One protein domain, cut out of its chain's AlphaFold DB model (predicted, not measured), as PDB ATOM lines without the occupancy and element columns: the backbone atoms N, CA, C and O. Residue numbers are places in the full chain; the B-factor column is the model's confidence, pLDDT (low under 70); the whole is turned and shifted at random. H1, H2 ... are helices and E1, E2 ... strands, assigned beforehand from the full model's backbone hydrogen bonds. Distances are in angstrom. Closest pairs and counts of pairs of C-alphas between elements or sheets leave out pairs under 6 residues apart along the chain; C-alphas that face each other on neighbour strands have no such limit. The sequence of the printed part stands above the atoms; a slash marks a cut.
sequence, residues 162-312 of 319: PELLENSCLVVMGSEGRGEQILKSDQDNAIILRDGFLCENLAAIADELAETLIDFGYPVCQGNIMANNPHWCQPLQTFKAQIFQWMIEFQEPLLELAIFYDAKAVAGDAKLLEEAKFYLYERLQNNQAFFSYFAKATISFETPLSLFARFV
ATOM      1  N   PRO A 162     128.673 119.268  90.954       95.81
ATOM      2  CA  PRO A 162     129.843 118.527  91.439       95.81
ATOM      3  C   PRO A 162     129.494 117.270  92.246       95.81
ATOM      4  O   PRO A 162     130.073 116.212  92.018       95.81
ATOM      5  N   GLU A 163     128.487 117.352  93.120       97.06
ATOM      6  CA  GLU A 163     128.043 116.217  93.939       97.06
ATOM      7  C   GLU A 163     127.488 115.063  93.097       97.06
ATOM      8  O   GLU A 163     127.744 113.899  93.409       97.06
ATOM      9  N   LEU A 164     126.760 115.370  92.015       97.88
ATOM     10  CA  LEU A 164     126.274 114.352  91.088       97.88
ATOM     11  C   LEU A 164     127.447 113.721  90.338       97.88
ATOM     12  O   LEU A 164     127.508 112.501  90.271       97.88
ATOM     13  N   LEU A 165     128.400 114.517  89.837       96.81
ATOM     14  CA  LEU A 165     129.584 114.009  89.127       96.81
ATOM     15  C   LEU A 165     130.412 113.028  89.972       96.81
ATOM     16  O   LEU A 165     130.905 112.033  89.446       96.81
ATOM     17  N   GLU A 166     130.569 113.288  91.269       97.38
ATOM     18  CA  GLU A 166     131.327 112.424  92.192       97.38
ATOM     19  C   GLU A 166     130.575 111.135  92.580       97.38
ATOM     20  O   GLU A 166     131.180 110.130  92.980       97.38
ATOM     21  N   ASN A 167     129.245 111.153  92.464       98.44
ATOM     22  CA  ASN A 167     128.357 110.069  92.884       98.44
ATOM     23  C   ASN A 167     127.597 109.420  91.728       98.44
ATOM     24  O   ASN A 167     126.649 108.671  91.963       98.44
ATOM     25  N   SER A 168     128.009 109.666  90.491       98.56
ATOM     26  CA  SER A 168     127.418 109.051  89.315       98.56
ATOM     27  C   SER A 168     128.476 108.604  88.320       98.56
ATOM     28  O   SER A 168     129.646 108.971  88.405       98.56
ATOM     29  N   CYS A 169     128.053 107.793  87.360       98.69
ATOM     30  CA  CYS A 169     128.817 107.435  86.184       98.69
ATOM     31  C   CYS A 169     127.918 107.611  84.965       98.69
ATOM     32  O   CYS A 169     126.957 106.857  84.798       98.69
ATOM     33  N   LEU A 170     128.241 108.579  84.106       98.69
ATOM     34  CA  LEU A 170     127.651 108.665  82.775       98.69
ATOM     35  C   LEU A 170     128.330 107.630  81.882       98.69
ATOM     36  O   LEU A 170     129.561 107.610  81.750       98.69
ATOM     37  N   VAL A 171     127.519 106.796  81.245       98.38
ATOM     38  CA  VAL A 171     127.979 105.753  80.335       98.38
ATOM     39  C   VAL A 171     127.348 105.933  78.963       98.38
ATOM     40  O   VAL A 171     126.197 106.348  78.846       98.38
ATOM     41  N   VAL A 172     128.114 105.592  77.935       97.19
ATOM     42  CA  VAL A 172     127.622 105.405  76.566       97.19
ATOM     43  C   VAL A 172     127.571 103.918  76.267       97.19
ATOM     44  O   VAL A 172     128.345 103.142  76.831       97.19
ATOM     45  N   MET A 173     126.643 103.507  75.417       95.56
ATOM     46  CA  MET A 173     126.333 102.100  75.178       95.56
ATOM     47  C   MET A 173     126.162 101.826  73.685       95.56
ATOM     48  O   MET A 173     126.361 102.711  72.850       95.56
ATOM     49  N   GLY A 174     125.865 100.572  73.343       91.81
ATOM     50  CA  GLY A 174     125.610 100.183  71.963       91.81
ATOM     51  C   GLY A 174     126.772 100.550  71.038       91.81
ATOM     52  O   GLY A 174     127.937 100.294  71.335       91.81
ATOM     53  N   SER A 175     126.462 101.156  69.896       90.44
ATOM     54  CA  SER A 175     127.459 101.464  68.859       90.44
ATOM     55  C   SER A 175     128.509 102.506  69.279       90.44
ATOM     56  O   SER A 175     129.663 102.404  68.857       90.44
ATOM     57  N   GLU A 176     128.153 103.466  70.136       91.50
ATOM     58  CA  GLU A 176     129.107 104.411  70.734       91.50
ATOM     59  C   GLU A 176     130.008 103.688  71.750       91.50
ATOM     60  O   GLU A 176     131.229 103.859  71.746       91.50
ATOM     61  N   GLY A 177     129.427 102.787  72.549       91.31
ATOM     62  CA  GLY A 177     130.162 101.912  73.466       91.31
ATOM     63  C   GLY A 177     131.178 100.995  72.763       91.31
ATOM     64  O   GLY A 177     132.329 100.895  73.196       91.31
ATOM     65  N   ARG A 178     130.796 100.398  71.622       91.44
ATOM     66  CA  ARG A 178     131.679  99.560  70.779       91.44
ATOM     67  C   ARG A 178     132.734 100.343  70.007       91.44
ATOM     68  O   ARG A 178     133.697  99.758  69.511       91.44
ATOM     69  N   GLY A 179     132.566 101.654  69.891       89.19
ATOM     70  CA  GLY A 179     133.438 102.484  69.083       89.19
ATOM     71  C   GLY A 179     133.264 102.253  67.576       89.19
ATOM     72  O   GLY A 179     134.244 102.191  66.827       89.19
ATOM     73  N   GLU A 180     132.025 102.131  67.115       88.88
ATOM     74  CA  GLU A 180     131.694 101.895  65.703       88.88
ATOM     75  C   GLU A 180     131.111 103.136  65.010       88.88
ATOM     76  O   GLU A 180     130.668 103.057  63.863       88.88
ATOM     77  N   GLN A 181     131.112 104.293  65.676       86.75
ATOM     78  CA  GLN A 181     130.525 105.512  65.128       86.75
ATOM     79  C   GLN A 181     131.395 106.102  64.018       86.75
ATOM     80  O   GLN A 181     132.593 106.340  64.176       86.75
ATOM     81  N   ILE A 182     130.765 106.371  62.874       84.00
ATOM     82  CA  ILE A 182     131.374 107.091  61.741       84.00
ATOM     83  C   ILE A 182     130.727 108.469  61.590       84.00
ATOM     84  O   ILE A 182     131.411 109.460  61.352       84.00
ATOM     85  N   LEU A 183     129.404 108.516  61.717       86.44
ATOM     86  CA  LEU A 183     128.578 109.717  61.765       86.44
ATOM     87  C   LEU A 183     127.795 109.688  63.074       86.44
ATOM     88  O   LEU A 183     127.694 108.628  63.680       86.44
ATOM     89  N   LYS A 184     127.221 110.823  63.480       83.19
ATOM     90  CA  LYS A 184     126.351 110.874  64.660       83.19
ATOM     91  C   LYS A 184     125.153 109.945  64.462       83.19
ATOM     92  O   LYS A 184     124.396 110.139  63.510       83.19
ATOM     93  N   SER A 185     124.997 108.966  65.346       83.38
ATOM     94  CA  SER A 185     123.794 108.145  65.465       83.38
ATOM     95  C   SER A 185     123.003 108.487  66.725       83.38
ATOM     96  O   SER A 185     123.363 109.397  67.475       83.38
ATOM     97  N   ASP A 186     121.945 107.712  66.949       88.00
ATOM     98  CA  ASP A 186     121.154 107.690  68.173       88.00
ATOM     99  C   ASP A 186     122.039 107.656  69.428       88.00
ATOM    100  O   ASP A 186     123.106 107.032  69.446       88.00
ATOM    101  N   GLN A 187     121.589 108.355  70.469       91.00
ATOM    102  CA  GLN A 187     122.314 108.514  71.726       91.00
ATOM    103  C   GLN A 187     121.978 107.409  72.741       91.00
ATOM    104  O   GLN A 187     121.118 107.585  73.593       91.00
ATOM    105  N   ASP A 188     122.704 106.294  72.715       95.06
ATOM    106  CA  ASP A 188     122.558 105.262  73.751       95.06
ATOM    107  C   ASP A 188     123.380 105.631  74.994       95.06
ATOM    108  O   ASP A 188     124.611 105.523  74.994       95.06
ATOM    109  N   ASN A 189     122.723 106.084  76.065       97.31
ATOM    110  CA  ASN A 189     123.401 106.514  77.291       97.31
ATOM    111  C   ASN A 189     122.619 106.201  78.575       97.31
ATOM    112  O   ASN A 189     121.409 105.999  78.555       97.31
ATOM    113  N   ALA A 190     123.339 106.117  79.696       98.12
ATOM    114  CA  ALA A 190     122.776 105.842  81.014       98.12
ATOM    115  C   ALA A 190     123.565 106.554  82.120       98.12
ATOM    116  O   ALA A 190     124.752 106.849  81.963       98.12
ATOM    117  N   ILE A 191     122.918 106.801  83.257       98.56
ATOM    118  CA  ILE A 191     123.550 107.319  84.474       98.56
ATOM    119  C   ILE A 191     123.399 106.273  85.577       98.56
ATOM    120  O   ILE A 191     122.296 105.956  86.019       98.56
ATOM    121  N   ILE A 192     124.524 105.743  86.046       98.69
ATOM    122  CA  ILE A 192     124.559 104.841  87.199       98.69
ATOM    123  C   ILE A 192     124.890 105.681  88.426       98.69
ATOM    124  O   ILE A 192     125.916 106.356  88.431       98.69
ATOM    125  N   LEU A 193     124.048 105.658  89.457       98.62
ATOM    126  CA  LEU A 193     124.283 106.405  90.697       98.62
ATOM    127  C   LEU A 193     124.945 105.524  91.757       98.62
ATOM    128  O   LEU A 193     124.714 104.315  91.822       98.62
ATOM    129  N   ARG A 194     125.714 106.148  92.645       98.62
ATOM    130  CA  ARG A 194     126.173 105.523  93.882       98.62
ATOM    131  C   ARG A 194     124.972 105.219  94.774       98.62
ATOM    132  O   ARG A 194     124.077 106.047  94.941       98.62
ATOM    133  N   ASP A 195     124.971 104.035  95.373       98.25
ATOM    134  CA  ASP A 195     123.901 103.630  96.279       98.25
ATOM    135  C   ASP A 195     123.785 104.599  97.467       98.25
ATOM    136  O   ASP A 195     124.781 104.968  98.091       98.25
ATOM    137  N   GLY A 196     122.556 105.027  97.764       96.38
ATOM    138  CA  GLY A 196     122.256 105.984  98.834       96.38
ATOM    139  C   GLY A 196     122.422 107.464  98.466       96.38
ATOM    140  O   GLY A 196     122.034 108.313  99.266       96.38
ATOM    141  N   PHE A 197     122.944 107.796  97.281       97.56
ATOM    142  CA  PHE A 197     122.976 109.178  96.799       97.56
ATOM    143  C   PHE A 197     121.601 109.610  96.264       97.56
ATOM    144  O   PHE A 197     120.953 108.875  95.518       97.56
ATOM    145  N   LEU A 198     121.164 110.815  96.636       94.25
ATOM    146  CA  LEU A 198     119.900 111.410  96.204       94.25
ATOM    147  C   LEU A 198     120.177 112.755  95.534       94.25
ATOM    148  O   LEU A 198     120.823 113.621  96.116       94.25
ATOM    149  N   CYS A 199     119.653 112.934  94.325       93.81
ATOM    150  CA  CYS A 199     119.764 114.170  93.557       93.81
ATOM    151  C   CYS A 199     118.352 114.636  93.188       93.81
ATOM    152  O   CYS A 199     117.711 114.047  92.318       93.81
ATOM    153  N   GLU A 200     117.853 115.675  93.864       90.88
ATOM    154  CA  GLU A 200     116.452 116.121  93.753       90.88
ATOM    155  C   GLU A 200     116.048 116.505  92.320       90.88
ATOM    156  O   GLU A 200     114.919 116.261  91.902       90.88
ATOM    157  N   ASN A 201     116.977 117.064  91.542       94.38
ATOM    158  CA  ASN A 201     116.754 117.525  90.171       94.38
ATOM    159  C   ASN A 201     117.296 116.565  89.095       94.38
ATOM    160  O   ASN A 201     117.476 116.982  87.951       94.38
ATOM    161  N   LEU A 202     117.553 115.295  89.428       96.31
ATOM    162  CA  LEU A 202     118.183 114.344  88.503       96.31
ATOM    163  C   LEU A 202     117.420 114.177  87.182       96.31
ATOM    164  O   LEU A 202     118.044 114.148  86.127       96.31
ATOM    165  N   ALA A 203     116.087 114.096  87.234       96.81
ATOM    166  CA  ALA A 203     115.265 113.960  86.032       96.81
ATOM    167  C   ALA A 203     115.439 115.164  85.092       96.81
ATOM    168  O   ALA A 203     115.711 114.987  83.911       96.81
ATOM    169  N   ALA A 204     115.402 116.384  85.638       97.81
ATOM    170  CA  ALA A 204     115.602 117.604  84.860       97.81
ATOM    171  C   ALA A 204     117.022 117.701  84.272       97.81
ATOM    172  O   ALA A 204     117.185 118.131  83.135       97.81
ATOM    173  N   ILE A 205     118.046 117.268  85.018       98.00
ATOM    174  CA  ILE A 205     119.436 117.182  84.535       98.00
ATOM    175  C   ILE A 205     119.543 116.189  83.374       98.00
ATOM    176  O   ILE A 205     120.221 116.460  82.382       98.00
ATOM    177  N   ALA A 206     118.901 115.028  83.498       97.94
ATOM    178  CA  ALA A 206     118.927 114.001  82.470       97.94
ATOM    179  C   ALA A 206     118.175 114.439  81.202       97.94
ATOM    180  O   ALA A 206     118.672 114.212  80.098       97.94
ATOM    181  N   ASP A 207     117.037 115.120  81.353       98.19
ATOM    182  CA  ASP A 207     116.317 115.753  80.243       98.19
ATOM    183  C   ASP A 207     117.177 116.825  79.561       98.19
ATOM    184  O   ASP A 207     117.309 116.828  78.338       98.19
ATOM    185  N   GLU A 208     117.839 117.697  80.329       98.31
ATOM    186  CA  GLU A 208     118.730 118.722  79.771       98.31
ATOM    187  C   GLU A 208     119.906 118.106  78.996       98.31
ATOM    188  O   GLU A 208     120.294 118.625  77.943       98.31
ATOM    189  N   LEU A 209     120.465 116.995  79.487       98.25
ATOM    190  CA  LEU A 209     121.508 116.243  78.791       98.25
ATOM    191  C   LEU A 209     121.004 115.726  77.438       98.25
ATOM    192  O   LEU A 209     121.660 115.970  76.422       98.25
ATOM    193  N   ALA A 210     119.848 115.059  77.423       97.44
ATOM    194  CA  ALA A 210     119.260 114.492  76.212       97.44
ATOM    195  C   ALA A 210     118.940 115.580  75.173       97.44
ATOM    196  O   ALA A 210     119.370 115.480  74.022       97.44
ATOM    197  N   GLU A 211     118.275 116.659  75.591       97.88
ATOM    198  CA  GLU A 211     117.917 117.790  74.725       97.88
ATOM    199  C   GLU A 211     119.151 118.518  74.180       97.88
ATOM    200  O   GLU A 211     119.214 118.863  72.997       97.88
ATOM    201  N   THR A 212     120.191 118.701  75.001       98.25
ATOM    202  CA  THR A 212     121.431 119.328  74.520       98.25
ATOM    203  C   THR A 212     122.154 118.435  73.507       98.25
ATOM    204  O   THR A 212     122.706 118.934  72.524       98.25
ATOM    205  N   LEU A 213     122.141 117.111  73.693       97.31
ATOM    206  CA  LEU A 213     122.694 116.171  72.716       97.31
ATOM    207  C   LEU A 213     121.904 116.192  71.396       97.31
ATOM    208  O   LEU A 213     122.520 116.194  70.326       97.31
ATOM    209  N   ILE A 214     120.574 116.313  71.443       96.88
ATOM    210  CA  ILE A 214     119.740 116.507  70.245       96.88
ATOM    211  C   ILE A 214     120.147 117.785  69.511       96.88
ATOM    212  O   ILE A 214     120.384 117.752  68.302       96.88
ATOM    213  N   ASP A 215     120.320 118.891  70.233       96.94
ATOM    214  CA  ASP A 215     120.765 120.164  69.658       96.94
ATOM    215  C   ASP A 215     122.192 120.092  69.070       96.94
ATOM    216  O   ASP A 215     122.520 120.750  68.075       96.94
ATOM    217  N   PHE A 216     123.046 119.226  69.618       95.75
ATOM    218  CA  PHE A 216     124.364 118.921  69.052       95.75
ATOM    219  C   PHE A 216     124.282 118.016  67.814       95.75
ATOM    220  O   PHE A 216     125.292 117.850  67.120       95.75
ATOM    221  N   GLY A 217     123.110 117.462  67.501       93.69
ATOM    222  CA  GLY A 217     122.840 116.612  66.344       93.69
ATOM    223  C   GLY A 217     122.911 115.109  66.619       93.69
ATOM    224  O   GLY A 217     123.078 114.356  65.662       93.69
ATOM    225  N   TYR A 218     122.831 114.676  67.882       94.06
ATOM    226  CA  TYR A 218     122.663 113.266  68.252       94.06
ATOM    227  C   TYR A 218     121.161 112.953  68.375       94.06
ATOM    228  O   TYR A 218     120.528 113.397  69.337       94.06
ATOM    229  N   PRO A 219     120.551 112.248  67.406       93.38
ATOM    230  CA  PRO A 219     119.114 111.979  67.421       93.38
ATOM    231  C   PRO A 219     118.674 111.165  68.644       93.38
ATOM    232  O   PRO A 219     119.467 110.471  69.278       93.38
ATOM    233  N   VAL A 220     117.382 111.255  68.961       94.00
ATOM    234  CA  VAL A 220     116.726 110.445  69.997       94.00
ATOM    235  C   VAL A 220     116.857 108.960  69.668       94.00
ATOM    236  O   VAL A 220     116.563 108.557  68.543       94.00
ATOM    237  N   CYS A 221     117.215 108.146  70.662       92.12
ATOM    238  CA  CYS A 221     117.184 106.694  70.525       92.12
ATOM    239  C   CYS A 221     115.740 106.185  70.471       92.12
ATOM    240  O   CYS A 221     114.983 106.328  71.433       92.12
ATOM    241  N   GLN A 222     115.364 105.534  69.366       87.19
ATOM    242  CA  GLN A 222     114.024 104.944  69.197       87.19
ATOM    243  C   GLN A 222     113.728 103.833  70.218       87.19
ATOM    244  O   GLN A 222     112.571 103.595  70.553       87.19
ATOM    245  N   GLY A 223     114.771 103.176  70.736       87.12
ATOM    246  CA  GLY A 223     114.673 102.187  71.815       87.12
ATOM    247  C   GLY A 223     114.519 102.795  73.213       87.12
ATOM    248  O   GLY A 223     114.446 102.052  74.188       87.12
ATOM    249  N   ASN A 224     114.486 104.127  73.336       92.00
ATOM    250  CA  ASN A 224     114.394 104.847  74.608       92.00
ATOM    251  C   ASN A 224     115.524 104.488  75.603       92.00
ATOM    252  O   ASN A 224     115.308 104.373  76.814       92.00
ATOM    253  N   ILE A 225     116.736 104.286  75.075       94.31
ATOM    254  CA  ILE A 225     117.950 103.909  75.817       94.31
ATOM    255  C   ILE A 225     118.753 105.166  76.145       94.31
ATOM    256  O   ILE A 225     119.833 105.411  75.621       94.31
ATOM    257  N   MET A 226     118.170 106.024  76.969       96.81
ATOM    258  CA  MET A 226     118.717 107.346  77.270       96.81
ATOM    259  C   MET A 226     118.616 107.619  78.765       96.81
ATOM    260  O   MET A 226     117.685 107.156  79.419       96.81
ATOM    261  N   ALA A 227     119.526 108.423  79.309       97.19
ATOM    262  CA  ALA A 227     119.571 108.739  80.732       97.19
ATOM    263  C   ALA A 227     118.326 109.480  81.246       97.19
ATOM    264  O   ALA A 227     118.080 109.487  82.448       97.19
ATOM    265  N   ASN A 228     117.526 110.103  80.377       96.50
ATOM    266  CA  ASN A 228     116.246 110.691  80.776       96.50
ATOM    267  C   ASN A 228     115.108 109.665  80.918       96.50
ATOM    268  O   ASN A 228     114.035 109.989  81.421       96.50
ATOM    269  N   ASN A 229     115.344 108.405  80.553       96.88
ATOM    270  CA  ASN A 229     114.502 107.285  80.940       96.88
ATOM    271  C   ASN A 229     114.975 106.742  82.309       96.88
ATOM    272  O   ASN A 229     116.114 106.276  82.407       96.88
ATOM    273  N   PRO A 230     114.123 106.708  83.357       95.44
ATOM    274  CA  PRO A 230     114.488 106.177  84.677       95.44
ATOM    275  C   PRO A 230     115.034 104.741  84.664       95.44
ATOM    276  O   PRO A 230     115.847 104.384  85.511       95.44
ATOM    277  N   HIS A 231     114.657 103.926  83.674       94.31
ATOM    278  CA  HIS A 231     115.213 102.579  83.477       94.31
ATOM    279  C   HIS A 231     116.735 102.582  83.220       94.31
ATOM    280  O   HIS A 231     117.430 101.600  83.480       94.31
ATOM    281  N   TRP A 232     117.269 103.697  82.727       97.00
ATOM    282  CA  TRP A 232     118.684 103.916  82.428       97.00
ATOM    283  C   TRP A 232     119.314 104.972  83.349       97.00
ATOM    284  O   TRP A 232     120.433 105.417  83.105       97.00
ATOM    285  N   CYS A 233     118.625 105.364  84.424       97.62
ATOM    286  CA  CYS A 233     119.082 106.377  85.372       97.62
ATOM    287  C   CYS A 233     118.700 105.987  86.799       97.62
ATOM    288  O   CYS A 233     117.614 106.308  87.283       97.62
ATOM    289  N   GLN A 234     119.574 105.228  87.463       97.56
ATOM    290  CA  GLN A 234     119.237 104.587  88.735       97.56
ATOM    291  C   GLN A 234     120.475 104.207  89.569       97.56
ATOM    292  O   GLN A 234     121.583 104.122  89.029       97.56
ATOM    293  N   PRO A 235     120.305 103.948  90.881       98.38
ATOM    294  CA  PRO A 235     121.366 103.432  91.744       98.38
ATOM    295  C   PRO A 235     121.938 102.097  91.271       98.38
ATOM    296  O   PRO A 235     121.222 101.263  90.709       98.38
ATOM    297  N   LEU A 236     123.222 101.879  91.544       98.62
ATOM    298  CA  LEU A 236     123.969 100.684  91.161       98.62
ATOM    299  C   LEU A 236     123.292  99.386  91.619       98.62
ATOM    300  O   LEU A 236     123.247  98.422  90.856       98.62
ATOM    301  N   GLN A 237     122.746  99.342  92.834       98.25
ATOM    302  CA  GLN A 237     122.047  98.167  93.349       98.25
ATOM    303  C   GLN A 237     120.802  97.835  92.517       98.25
ATOM    304  O   GLN A 237     120.593  96.670  92.166       98.25
ATOM    305  N   THR A 238     120.007  98.844  92.151       97.62
ATOM    306  CA  THR A 238     118.835  98.672  91.280       97.62
ATOM    307  C   THR A 238     119.264  98.264  89.874       97.62
ATOM    308  O   THR A 238     118.704  97.330  89.306       97.62
ATOM    309  N   PHE A 239     120.336  98.871  89.356       96.88
ATOM    310  CA  PHE A 239     120.906  98.525  88.054       96.88
ATOM    311  C   PHE A 239     121.372  97.057  88.007       96.88
ATOM    312  O   PHE A 239     121.085  96.343  87.050       96.88
ATOM    313  N   LYS A 240     122.022  96.554  89.068       97.00
ATOM    314  CA  LYS A 240     122.409  95.134  89.211       97.00
ATOM    315  C   LYS A 240     121.185  94.204  89.239       97.00
ATOM    316  O   LYS A 240     121.212  93.134  88.627       97.00
ATOM    317  N   ALA A 241     120.103  94.593  89.915       94.94
ATOM    318  CA  ALA A 241     118.857  93.825  89.907       94.94
ATOM    319  C   ALA A 241     118.217  93.783  88.506       94.94
ATOM    320  O   ALA A 241     117.806  92.716  88.055       94.94
ATOM    321  N   GLN A 242     118.216  94.909  87.790       93.25
ATOM    322  CA  GLN A 242     117.731  94.998  86.413       93.25
ATOM    323  C   GLN A 242     118.563  94.139  85.449       93.25
ATOM    324  O   GLN A 242     117.998  93.366  84.682       93.25
ATOM    325  N   ILE A 243     119.898  94.178  85.556       92.25
ATOM    326  CA  ILE A 243     120.795  93.285  84.802       92.25
ATOM    327  C   ILE A 243     120.429  91.820  85.044       92.25
ATOM    328  O   ILE A 243     120.374  91.032  84.103       92.25
ATOM    329  N   PHE A 244     120.173  91.438  86.297       89.75
ATOM    330  CA  PHE A 244     119.765  90.072  86.612       89.75
ATOM    331  C   PHE A 244     118.428  89.707  85.958       89.75
ATOM    332  O   PHE A 244     118.308  88.607  85.422       89.75
ATOM    333  N   GLN A 245     117.464  90.631  85.946       88.69
ATOM    334  CA  GLN A 245     116.185  90.423  85.272       88.69
ATOM    335  C   GLN A 245     116.377  90.157  83.778       88.69
ATOM    336  O   GLN A 245     115.843  89.177  83.253       88.69
ATOM    337  N   TRP A 246     117.223  90.954  83.117       87.69
ATOM    338  CA  TRP A 246     117.521  90.782  81.698       87.69
ATOM    339  C   TRP A 246     118.133  89.418  81.358       87.69
ATOM    340  O   TRP A 246     117.995  88.923  80.243       87.69
ATOM    341  N   MET A 247     118.815  88.788  82.315       80.44
ATOM    342  CA  MET A 247     119.420  87.470  82.122       80.44
ATOM    343  C   MET A 247     118.425  86.310  82.245       80.44
ATOM    344  O   MET A 247     118.675  85.250  81.669       80.44
ATOM    345  N   ILE A 248     117.355  86.467  83.032       79.62
ATOM    346  CA  ILE A 248     116.391  85.388  83.312       79.62
ATOM    347  C   ILE A 248     115.166  85.432  82.396       79.62
ATOM    348  O   ILE A 248     114.558  84.397  82.121       79.62
ATOM    349  N   GLU A 249     114.798  86.614  81.915       72.44
ATOM    350  CA  GLU A 249     113.705  86.801  80.975       72.44
ATOM    351  C   GLU A 249     114.247  86.625  79.557       72.44
ATOM    352  O   GLU A 249     114.859  87.510  78.977       72.44
ATOM    353  N   PHE A 250     114.064  85.436  78.986       60.41
ATOM    354  CA  PHE A 250     114.700  85.106  77.716       60.41
ATOM    355  C   PHE A 250     114.076  85.821  76.495       60.41
ATOM    356  O   PHE A 250     114.687  85.796  75.445       60.41
ATOM    357  N   GLN A 251     112.905  86.470  76.533       56.56
ATOM    358  CA  GLN A 251     112.224  86.872  75.276       56.56
ATOM    359  C   GLN A 251     112.436  88.312  74.772       56.56
ATOM    360  O   GLN A 251     112.603  88.469  73.566       56.56
ATOM    361  N   GLU A 252     112.480  89.329  75.635       56.03
ATOM    362  CA  GLU A 252     112.643  90.745  75.230       56.03
ATOM    363  C   GLU A 252     113.955  91.423  75.694       56.03
ATOM    364  O   GLU A 252     114.583  92.071  74.862       56.03
ATOM    365  N   PRO A 253     114.477  91.189  76.915       62.25
ATOM    366  CA  PRO A 253     115.640  91.903  77.470       62.25
ATOM    367  C   PRO A 253     117.014  91.665  76.828       62.25
ATOM    368  O   PRO A 253     118.057  92.089  77.340       62.25
ATOM    369  N   LEU A 254     117.057  90.865  75.769       75.75
ATOM    370  CA  LEU A 254     118.308  90.395  75.196       75.75
ATOM    371  C   LEU A 254     119.051  91.519  74.464       75.75
ATOM    372  O   LEU A 254     120.282  91.512  74.389       75.75
ATOM    373  N   LEU A 255     118.285  92.482  73.948       80.69
ATOM    374  CA  LEU A 255     118.794  93.678  73.302       80.69
ATOM    375  C   LEU A 255     119.396  94.638  74.334       80.69
ATOM    376  O   LEU A 255     120.523  95.086  74.150       80.69
ATOM    377  N   GLU A 256     118.704  94.896  75.442       87.69
ATOM    378  CA  GLU A 256     119.169  95.738  76.548       87.69
ATOM    379  C   GLU A 256     120.464  95.192  77.133       87.69
ATOM    380  O   GLU A 256     121.416  95.940  77.358       87.69
ATOM    381  N   LEU A 257     120.533  93.872  77.312       88.31
ATOM    382  CA  LEU A 257     121.734  93.215  77.794       88.31
ATOM    383  C   LEU A 257     122.897  93.333  76.804       88.31
ATOM    384  O   LEU A 257     124.020  93.598  77.229       88.31
ATOM    385  N   ALA A 258     122.649  93.163  75.501       88.00
ATOM    386  CA  ALA A 258     123.669  93.347  74.468       88.00
ATOM    387  C   ALA A 258     124.171  94.801  74.423       88.00
ATOM    388  O   ALA A 258     125.373  95.044  74.369       88.00
ATOM    389  N   ILE A 259     123.260  95.767  74.518       90.25
ATOM    390  CA  ILE A 259     123.581  97.197  74.510       90.25
ATOM    391  C   ILE A 259     124.378  97.584  75.757       90.25
ATOM    392  O   ILE A 259     125.398  98.268  75.645       90.25
ATOM    393  N   PHE A 260     123.974  97.099  76.933       93.50
ATOM    394  CA  PHE A 260     124.700  97.318  78.181       93.50
ATOM    395  C   PHE A 260     126.057  96.598  78.211       93.50
ATOM    396  O   PHE A 260     127.020  97.108  78.786       93.50
ATOM    397  N   TYR A 261     126.186  95.431  77.579       91.50
ATOM    398  CA  TYR A 261     127.464  94.719  77.489       91.50
ATOM    399  C   TYR A 261     128.556  95.595  76.850       91.50
ATOM    400  O   TYR A 261     129.705  95.614  77.316       91.50
ATOM    401  N   ASP A 262     128.174  96.393  75.855       92.81
ATOM    402  CA  ASP A 262     129.042  97.334  75.147       92.81
ATOM    403  C   ASP A 262     129.297  98.641  75.917       92.81
ATOM    404  O   ASP A 262     130.043  99.496  75.447       92.81
ATOM    405  N   ALA A 263     128.724  98.806  77.114       96.25
ATOM    406  CA  ALA A 263     128.809 100.047  77.873       96.25
ATOM    407  C   ALA A 263     130.253 100.474  78.173       96.25
ATOM    408  O   ALA A 263     131.095  99.659  78.585       96.25
ATOM    409  N   LYS A 264     130.506 101.779  78.054       97.06
ATOM    410  CA  LYS A 264     131.768 102.440  78.384       97.06
ATOM    411  C   LYS A 264     131.510 103.673  79.249       97.06
ATOM    412  O   LYS A 264     130.628 104.473  78.954       97.06
ATOM    413  N   ALA A 265     132.298 103.832  80.310       97.94
ATOM    414  CA  ALA A 265     132.241 105.005  81.174       97.94
ATOM    415  C   ALA A 265     132.864 106.216  80.471       97.94
ATOM    416  O   ALA A 265     133.935 106.103  79.868       97.94
ATOM    417  N   VAL A 266     132.199 107.367  80.566       96.50
ATOM    418  CA  VAL A 266     132.618 108.609  79.897       96.50
ATOM    419  C   VAL A 266     132.871 109.742  80.890       96.50
ATOM    420  O   VAL A 266     133.823 110.508  80.719       96.50
ATOM    421  N   ALA A 267     132.070 109.838  81.952       97.75
ATOM    422  CA  ALA A 267     132.255 110.828  83.010       97.75
ATOM    423  C   ALA A 267     131.799 110.303  84.376       97.75
ATOM    424  O   ALA A 267     130.985 109.384  84.448       97.75
ATOM    425  N   GLY A 268     132.310 110.920  85.444       97.62
ATOM    426  CA  GLY A 268     132.047 110.519  86.827       97.62
ATOM    427  C   GLY A 268     132.925 109.355  87.304       97.62
ATOM    428  O   GLY A 268     134.052 109.186  86.829       97.62
ATOM    429  N   ASP A 269     132.429 108.566  88.257       98.25
ATOM    430  CA  ASP A 269     133.140 107.430  88.855       98.25
ATOM    431  C   ASP A 269     132.960 106.143  88.035       98.25
ATOM    432  O   ASP A 269     131.998 105.391  88.207       98.25
ATOM    433  N   ALA A 270     133.938 105.854  87.173       98.12
ATOM    434  CA  ALA A 270     133.947 104.666  86.318       98.12
ATOM    435  C   ALA A 270     133.802 103.335  87.083       98.12
ATOM    436  O   ALA A 270     133.322 102.358  86.503       98.12
ATOM    437  N   LYS A 271     134.140 103.292  88.383       98.50
ATOM    438  CA  LYS A 271     133.996 102.082  89.208       98.50
ATOM    439  C   LYS A 271     132.554 101.594  89.288       98.50
ATOM    440  O   LYS A 271     132.330 100.392  89.373       98.50
ATOM    441  N   LEU A 272     131.572 102.497  89.206       98.75
ATOM    442  CA  LEU A 272     130.155 102.121  89.215       98.75
ATOM    443  C   LEU A 272     129.809 101.232  88.012       98.75
ATOM    444  O   LEU A 272     129.141 100.207  88.167       98.75
ATOM    445  N   LEU A 273     130.310 101.578  86.821       98.56
ATOM    446  CA  LEU A 273     130.149 100.729  85.643       98.56
ATOM    447  C   LEU A 273     130.970  99.442  85.769       98.56
ATOM    448  O   LEU A 273     130.460  98.371  85.448       98.56
ATOM    449  N   GLU A 274     132.221  99.526  86.229       98.44
ATOM    450  CA  GLU A 274     133.078  98.347  86.419       98.44
ATOM    451  C   GLU A 274     132.411  97.309  87.330       98.44
ATOM    452  O   GLU A 274     132.365  96.128  86.986       98.44
ATOM    453  N   GLU A 275     131.808  97.741  88.437       98.44
ATOM    454  CA  GLU A 275     131.059  96.878  89.348       98.44
ATOM    455  C   GLU A 275     129.797  96.277  88.717       98.44
ATOM    456  O   GLU A 275     129.477  95.112  88.964       98.44
ATOM    457  N   ALA A 276     129.059  97.050  87.915       98.06
ATOM    458  CA  ALA A 276     127.880  96.554  87.210       98.06
ATOM    459  C   ALA A 276     128.259  95.501  86.151       98.06
ATOM    460  O   ALA A 276     127.623  94.448  86.060       98.06
ATOM    461  N   LYS A 277     129.340  95.736  85.395       96.62
ATOM    462  CA  LYS A 277     129.868  94.768  84.421       96.62
ATOM    463  C   LYS A 277     130.443  93.536  85.112       96.62
ATOM    464  O   LYS A 277     130.189  92.425  84.661       96.62
ATOM    465  N   PHE A 278     131.147  93.699  86.231       96.50
ATOM    466  CA  PHE A 278     131.630  92.575  87.033       96.50
ATOM    467  C   PHE A 278     130.470  91.692  87.513       96.50
ATOM    468  O   PHE A 278     130.494  90.481  87.309       96.50
ATOM    469  N   TYR A 279     129.405  92.304  88.043       95.19
ATOM    470  CA  TYR A 279     128.190  91.603  88.461       95.19
ATOM    471  C   TYR A 279     127.548  90.789  87.326       95.19
ATOM    472  O   TYR A 279     127.116  89.652  87.558       95.19
ATOM    473  N   LEU A 280     127.492  91.361  86.116       92.12
ATOM    474  CA  LEU A 280     127.039  90.678  84.904       92.12
ATOM    475  C   LEU A 280     127.946  89.484  84.578       92.12
ATOM    476  O   LEU A 280     127.468  88.359  84.432       92.12
ATOM    477  N   TYR A 281     129.256  89.712  84.485       91.31
ATOM    478  CA  TYR A 281     130.217  88.690  84.078       91.31
ATOM    479  C   TYR A 281     130.252  87.504  85.037       91.31
ATOM    480  O   TYR A 281     130.251  86.368  84.567       91.31
ATOM    481  N   GLU A 282     130.198  87.733  86.351       91.81
ATOM    482  CA  GLU A 282     130.134  86.648  87.338       91.81
ATOM    483  C   GLU A 282     128.924  85.727  87.131       91.81
ATOM    484  O   GLU A 282     129.030  84.518  87.312       91.81
ATOM    485  N   ARG A 283     127.777  86.268  86.707       87.12
ATOM    486  CA  ARG A 283     126.545  85.486  86.488       87.12
ATOM    487  C   ARG A 283     126.482  84.822  85.120       87.12
ATOM    488  O   ARG A 283     125.733  83.863  84.938       87.12
ATOM    489  N   LEU A 284     127.239  85.335  84.154       83.88
ATOM    490  CA  LEU A 284     127.386  84.717  82.839       83.88
ATOM    491  C   LEU A 284     128.335  83.514  82.866       83.88
ATOM    492  O   LEU A 284     128.219  82.631  82.011       83.88
ATOM    493  N   GLN A 285     129.254  83.441  83.837       79.06
ATOM    494  CA  GLN A 285     130.166  82.305  83.969       79.06
ATOM    495  C   GLN A 285     129.378  80.988  84.075       79.06
ATOM    496  O   GLN A 285     128.548  80.798  84.959       79.06
ATOM    497  N   ASN A 286     129.655  80.064  83.151       70.00
ATOM    498  CA  ASN A 286     129.047  78.730  83.045       70.00
ATOM    499  C   ASN A 286     127.544  78.675  82.699       70.00
ATOM    500  O   ASN A 286     126.937  77.607  82.804       70.00
ATOM    501  N   ASN A 287     126.937  79.759  82.207       78.12
ATOM    502  CA  ASN A 287     125.526  79.755  81.808       78.12
ATOM    503  C   ASN A 287     125.328  79.349  80.328       78.12
ATOM    504  O   ASN A 287     125.049  80.171  79.457       78.12
ATOM    505  N   GLN A 288     125.483  78.052  80.023       79.31
ATOM    506  CA  GLN A 288     125.344  77.524  78.651       79.31
ATOM    507  C   GLN A 288     123.965  77.783  78.024       79.31
ATOM    508  O   GLN A 288     123.868  78.012  76.815       79.31
ATOM    509  N   ALA A 289     122.905  77.745  78.836       77.88
ATOM    510  CA  ALA A 289     121.543  78.018  78.390       77.88
ATOM    511  C   ALA A 289     121.401  79.471  77.921       77.88
ATOM    512  O   ALA A 289     120.898  79.709  76.822       77.88
ATOM    513  N   PHE A 290     121.933  80.421  78.699       80.50
ATOM    514  CA  PHE A 290     122.003  81.824  78.306       80.50
ATOM    515  C   PHE A 290     122.749  82.002  76.982       80.50
ATOM    516  O   PHE A 290     122.186  82.580  76.062       80.50
ATOM    517  N   PHE A 291     123.964  81.463  76.833       81.31
ATOM    518  CA  PHE A 291     124.735  81.650  75.596       81.31
ATOM    519  C   PHE A 291     124.051  81.044  74.369       81.31
ATOM    520  O   PHE A 291     124.095  81.630  73.292       81.31
ATOM    521  N   SER A 292     123.391  79.898  74.534       80.88
ATOM    522  CA  SER A 292     122.635  79.250  73.459       80.88
ATOM    523  C   SER A 292     121.442  80.103  73.027       80.88
ATOM    524  O   SER A 292     121.189  80.261  71.833       80.88
ATOM    525  N   TYR A 293     120.729  80.692  73.989       78.12
ATOM    526  CA  TYR A 293     119.629  81.601  73.703       78.12
ATOM    527  C   TYR A 293     120.129  82.922  73.095       78.12
ATOM    528  O   TYR A 293     119.591  83.383  72.091       78.12
ATOM    529  N   PHE A 294     121.206  83.489  73.641       79.62
ATOM    530  CA  PHE A 294     121.804  84.733  73.166       79.62
ATOM    531  C   PHE A 294     122.316  84.603  71.726       79.62
ATOM    532  O   PHE A 294     122.024  85.437  70.871       79.62
ATOM    533  N   ALA A 295     122.998  83.498  71.415       80.94
ATOM    534  CA  ALA A 295     123.463  83.200  70.064       80.94
ATOM    535  C   ALA A 295     122.307  82.992  69.075       80.94
ATOM    536  O   ALA A 295     122.448  83.321  67.897       80.94
ATOM    537  N   LYS A 296     121.146  82.490  69.523       79.00
ATOM    538  CA  LYS A 296     119.981  82.272  68.651       79.00
ATOM    539  C   LYS A 296     119.529  83.555  67.953       79.00
ATOM    540  O   LYS A 296     119.161  83.491  66.783       79.00
ATOM    541  N   ALA A 297     119.630  84.708  68.619       74.62
ATOM    542  CA  ALA A 297     119.312  86.003  68.019       74.62
ATOM    543  C   ALA A 297     120.137  86.284  66.750       74.62
ATOM    544  O   ALA A 297     119.613  86.860  65.804       74.62
ATOM    545  N   THR A 298     121.385  85.806  66.674       72.25
ATOM    546  CA  THR A 298     122.244  86.003  65.491       72.25
ATOM    547  C   THR A 298     121.768  85.237  64.254       72.25
ATOM    548  O   THR A 298     122.076  85.634  63.135       72.25
ATOM    549  N   ILE A 299     120.989  84.166  64.444       72.81
ATOM    550  CA  ILE A 299     120.447  83.319  63.369       72.81
ATOM    551  C   ILE A 299     119.054  83.807  62.933       72.81
ATOM    552  O   ILE A 299     118.591  83.479  61.845       72.81
ATOM    553  N   SER A 300     118.387  84.620  63.757       67.81
ATOM    554  CA  SER A 300     117.053  85.161  63.471       67.81
ATOM    555  C   SER A 300     117.050  86.297  62.440       67.81
ATOM    556  O   SER A 300     115.986  86.645  61.931       67.81
ATOM    557  N   PHE A 301     118.208  86.886  62.122       61.62
ATOM    558  CA  PHE A 301     118.324  87.913  61.087       61.62
ATOM    559  C   PHE A 301     118.539  87.262  59.716       61.62
ATOM    560  O   PHE A 301     119.629  86.785  59.401       61.62
ATOM    561  N   GLU A 302     117.510  87.272  58.867       59.09
ATOM    562  CA  GLU A 302     117.683  86.920  57.457       59.09
ATOM    563  C   GLU A 302     118.608  87.948  56.790       59.09
ATOM    564  O   GLU A 302     118.335  89.150  56.798       59.09
ATOM    565  N   THR A 303     119.715  87.492  56.192       60.50
ATOM    566  CA  THR A 303     120.512  88.368  55.324       60.50
ATOM    567  C   THR A 303     119.627  88.733  54.133       60.50
ATOM    568  O   THR A 303     119.189  87.816  53.435       60.50
ATOM    569  N   PRO A 304     119.338  90.023  53.872       60.81
ATOM    570  CA  PRO A 304     118.401  90.421  52.830       60.81
ATOM    571  C   PRO A 304     119.066  90.231  51.465       60.81
ATOM    572  O   PRO A 304     119.602  91.160  50.862       60.81
ATOM    573  N   LEU A 305     119.084  88.989  50.998       61.47
ATOM    574  CA  LEU A 305     119.624  88.581  49.717       61.47
ATOM    575  C   LEU A 305     118.467  88.430  48.734       61.47
ATOM    576  O   LEU A 305     117.477  87.753  48.992       61.47
ATOM    577  N   SER A 306     118.601  89.065  47.575       66.00
ATOM    578  CA  SER A 306     117.752  88.765  46.424       66.00
ATOM    579  C   SER A 306     117.994  87.327  45.951       66.00
ATOM    580  O   SER A 306     119.004  86.710  46.295       66.00
ATOM    581  N   LEU A 307     117.117  86.817  45.079       69.00
ATOM    582  CA  LEU A 307     117.225  85.482  44.467       69.00
ATOM    583  C   LEU A 307     118.600  85.195  43.808       69.00
ATOM    584  O   LEU A 307     118.932  84.044  43.551       69.00
ATOM    585  N   PHE A 308     119.404  86.235  43.549       77.06
ATOM    586  CA  PHE A 308     120.749  86.163  42.968       77.06
ATOM    587  C   PHE A 308     121.877  86.522  43.953       77.06
ATOM    588  O   PHE A 308     122.938  86.973  43.523       77.06
ATOM    589  N   ALA A 309     121.655  86.383  45.264       70.88
ATOM    590  CA  ALA A 309     122.645  86.659  46.312       70.88
ATOM    591  C   ALA A 309     123.219  88.094  46.296       70.88
ATOM    592  O   ALA A 309     124.339  88.337  46.742       70.88
ATOM    593  N   ARG A 310     122.448  89.071  45.798       66.50
ATOM    594  CA  ARG A 310     122.762  90.504  45.935       66.50
ATOM    595  C   ARG A 310     122.012  91.090  47.122       66.50
ATOM    596  O   ARG A 310     120.832  90.774  47.272       66.50
ATOM    597  N   PHE A 311     122.661  91.966  47.888       67.94
ATOM    598  CA  PHE A 311     122.019  92.716  48.968       67.94
ATOM    599  C   PHE A 311     120.819  93.513  48.448       67.94
ATOM    600  O   PHE A 311     120.926  94.259  47.474       67.94
ATOM    601  N   VAL A 312     119.679  93.357  49.113       70.00
ATOM    602  CA  VAL A 312     118.504  94.204  48.926       70.00
ATOM    603  C   VAL A 312     118.694  95.432  49.811       70.00
ATOM    604  O   VAL A 312     118.529  95.363  51.025       70.00
TER     605      VAL A 312
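This is residues 162 to 312 of the 319 residues of the protein "Cyclic nucleotide-binding domain (CNMP-BD) protein" of Beggiatoa sp. PS (UniProt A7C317). Look first for a twisted sheet of four short strands, with the two helices H4 and H6 side by side over one of its faces and leading away from it. H5 folds back from H4 and reaches with its last turn toward the sheet, where it meets H2; H3 grazes the sheet at E2 and E3, and beyond H4 and H5 come H7 and a tail, of which residues 305 to 310 stick out and add to the longest span. The printed part has 151 residues, with seven named helices and four named strands in the order H1 E1 H2 E2 H3 E3 H4 H5 E4 H6 H7. The sheet is mixed, in the order E3 E2 E1 E4, and the class is mixed, helices and strands. The whole is compact, with a radius of gyration of the C-alphas of 17.1 A, and flat in outline, spanning 59 by 41 by 22 A.

Find C-alpha 162 at (129.843, 118.527, 91.439), where H1 begins; it holds residues 162 to 166. Next come E1, residues 168 to 172, 13.3 A long, and H2, residues 174 to 178. Read on to E2, residues 189 to 193, 13.4 A, and to H3, residues 202 to 215, 19.9 A. E3 is residues 233 to 235, and H4 begins at C-alpha 236, at (123.969, 100.684, 91.161), and runs 18.8 A to residue 248. H5 is residues 254 to 261, E4 is residues 264 to 268, and H6 is residues 271 to 284, 19.6 A. H7, residues 288 to 299, 17.1 A, ends at C-alpha 299, at (120.447, 83.319, 63.369).

Start with the sheet, which is only just strongly twisted, its C-alphas lying up to 4.5 A off the best plane. E1 and E2 are antiparallel, with N 169 and O 192 at 2.8 A. E1 and E4 are antiparallel, with N 264 and O 172 at 2.8 A. E3 and E2 are parallel, with N 193 and O 234 at 2.9 A. E2, H3 and E3 form a strand-helix-strand unit, two parallel neighbour strands with a helix between, its crossover right-handed; E3, H4 H5 and E4 form a split one, also right-handed, with E2 and E1 between its strands. H4 and H6 lie on the same face, two layers, helices on one face of a sheet. H6, at a height over the sheet of 8.9 A, is only just over E1, with 3 C-alphas falling on it, and runs slantwise to the strands, at 54 degrees to E1 on the local plane. H4 stands up from the sheet at 45 degrees. H4 and H6 touch, closest at the C-alphas of Lys 240 and Ala 276, 6.0 A, at a shallow tilt of 25 degrees, the same way. H4 and H5 are a helical hairpin; H4 touches H5 with residues 243 to 247 alone, closest at the C-alphas of Trp 246 and Leu 257, 6.2 A, at a steep tilt of 42 degrees, opposite ways. H2 touches H5, closest at the C-alphas of Gly 174 and Ile 259, 4.4 A. H1, H3 and H5 only graze the sheet. H7 is not on the sheet and is close to H5 but not clearly touching, with the C-alphas of Leu 254 and Phe 294 closest at 7.0 A. In H1, H2, H3, H4 and H5 every O i to N i+4 pair is within hydrogen-bond range; H6 has 9 of 10 and H7 5 of 8.

The C-alphas of Glu 163 and Phe 308 are the two farthest apart, at 59.6 A. The printed part has no cut. The link from H3 to E3, 17 residues, is long. The mean pLDDT of the printed part is 89.0; look for values under 70 at residues 250 to 253, 300 to 307 and 310 to 311.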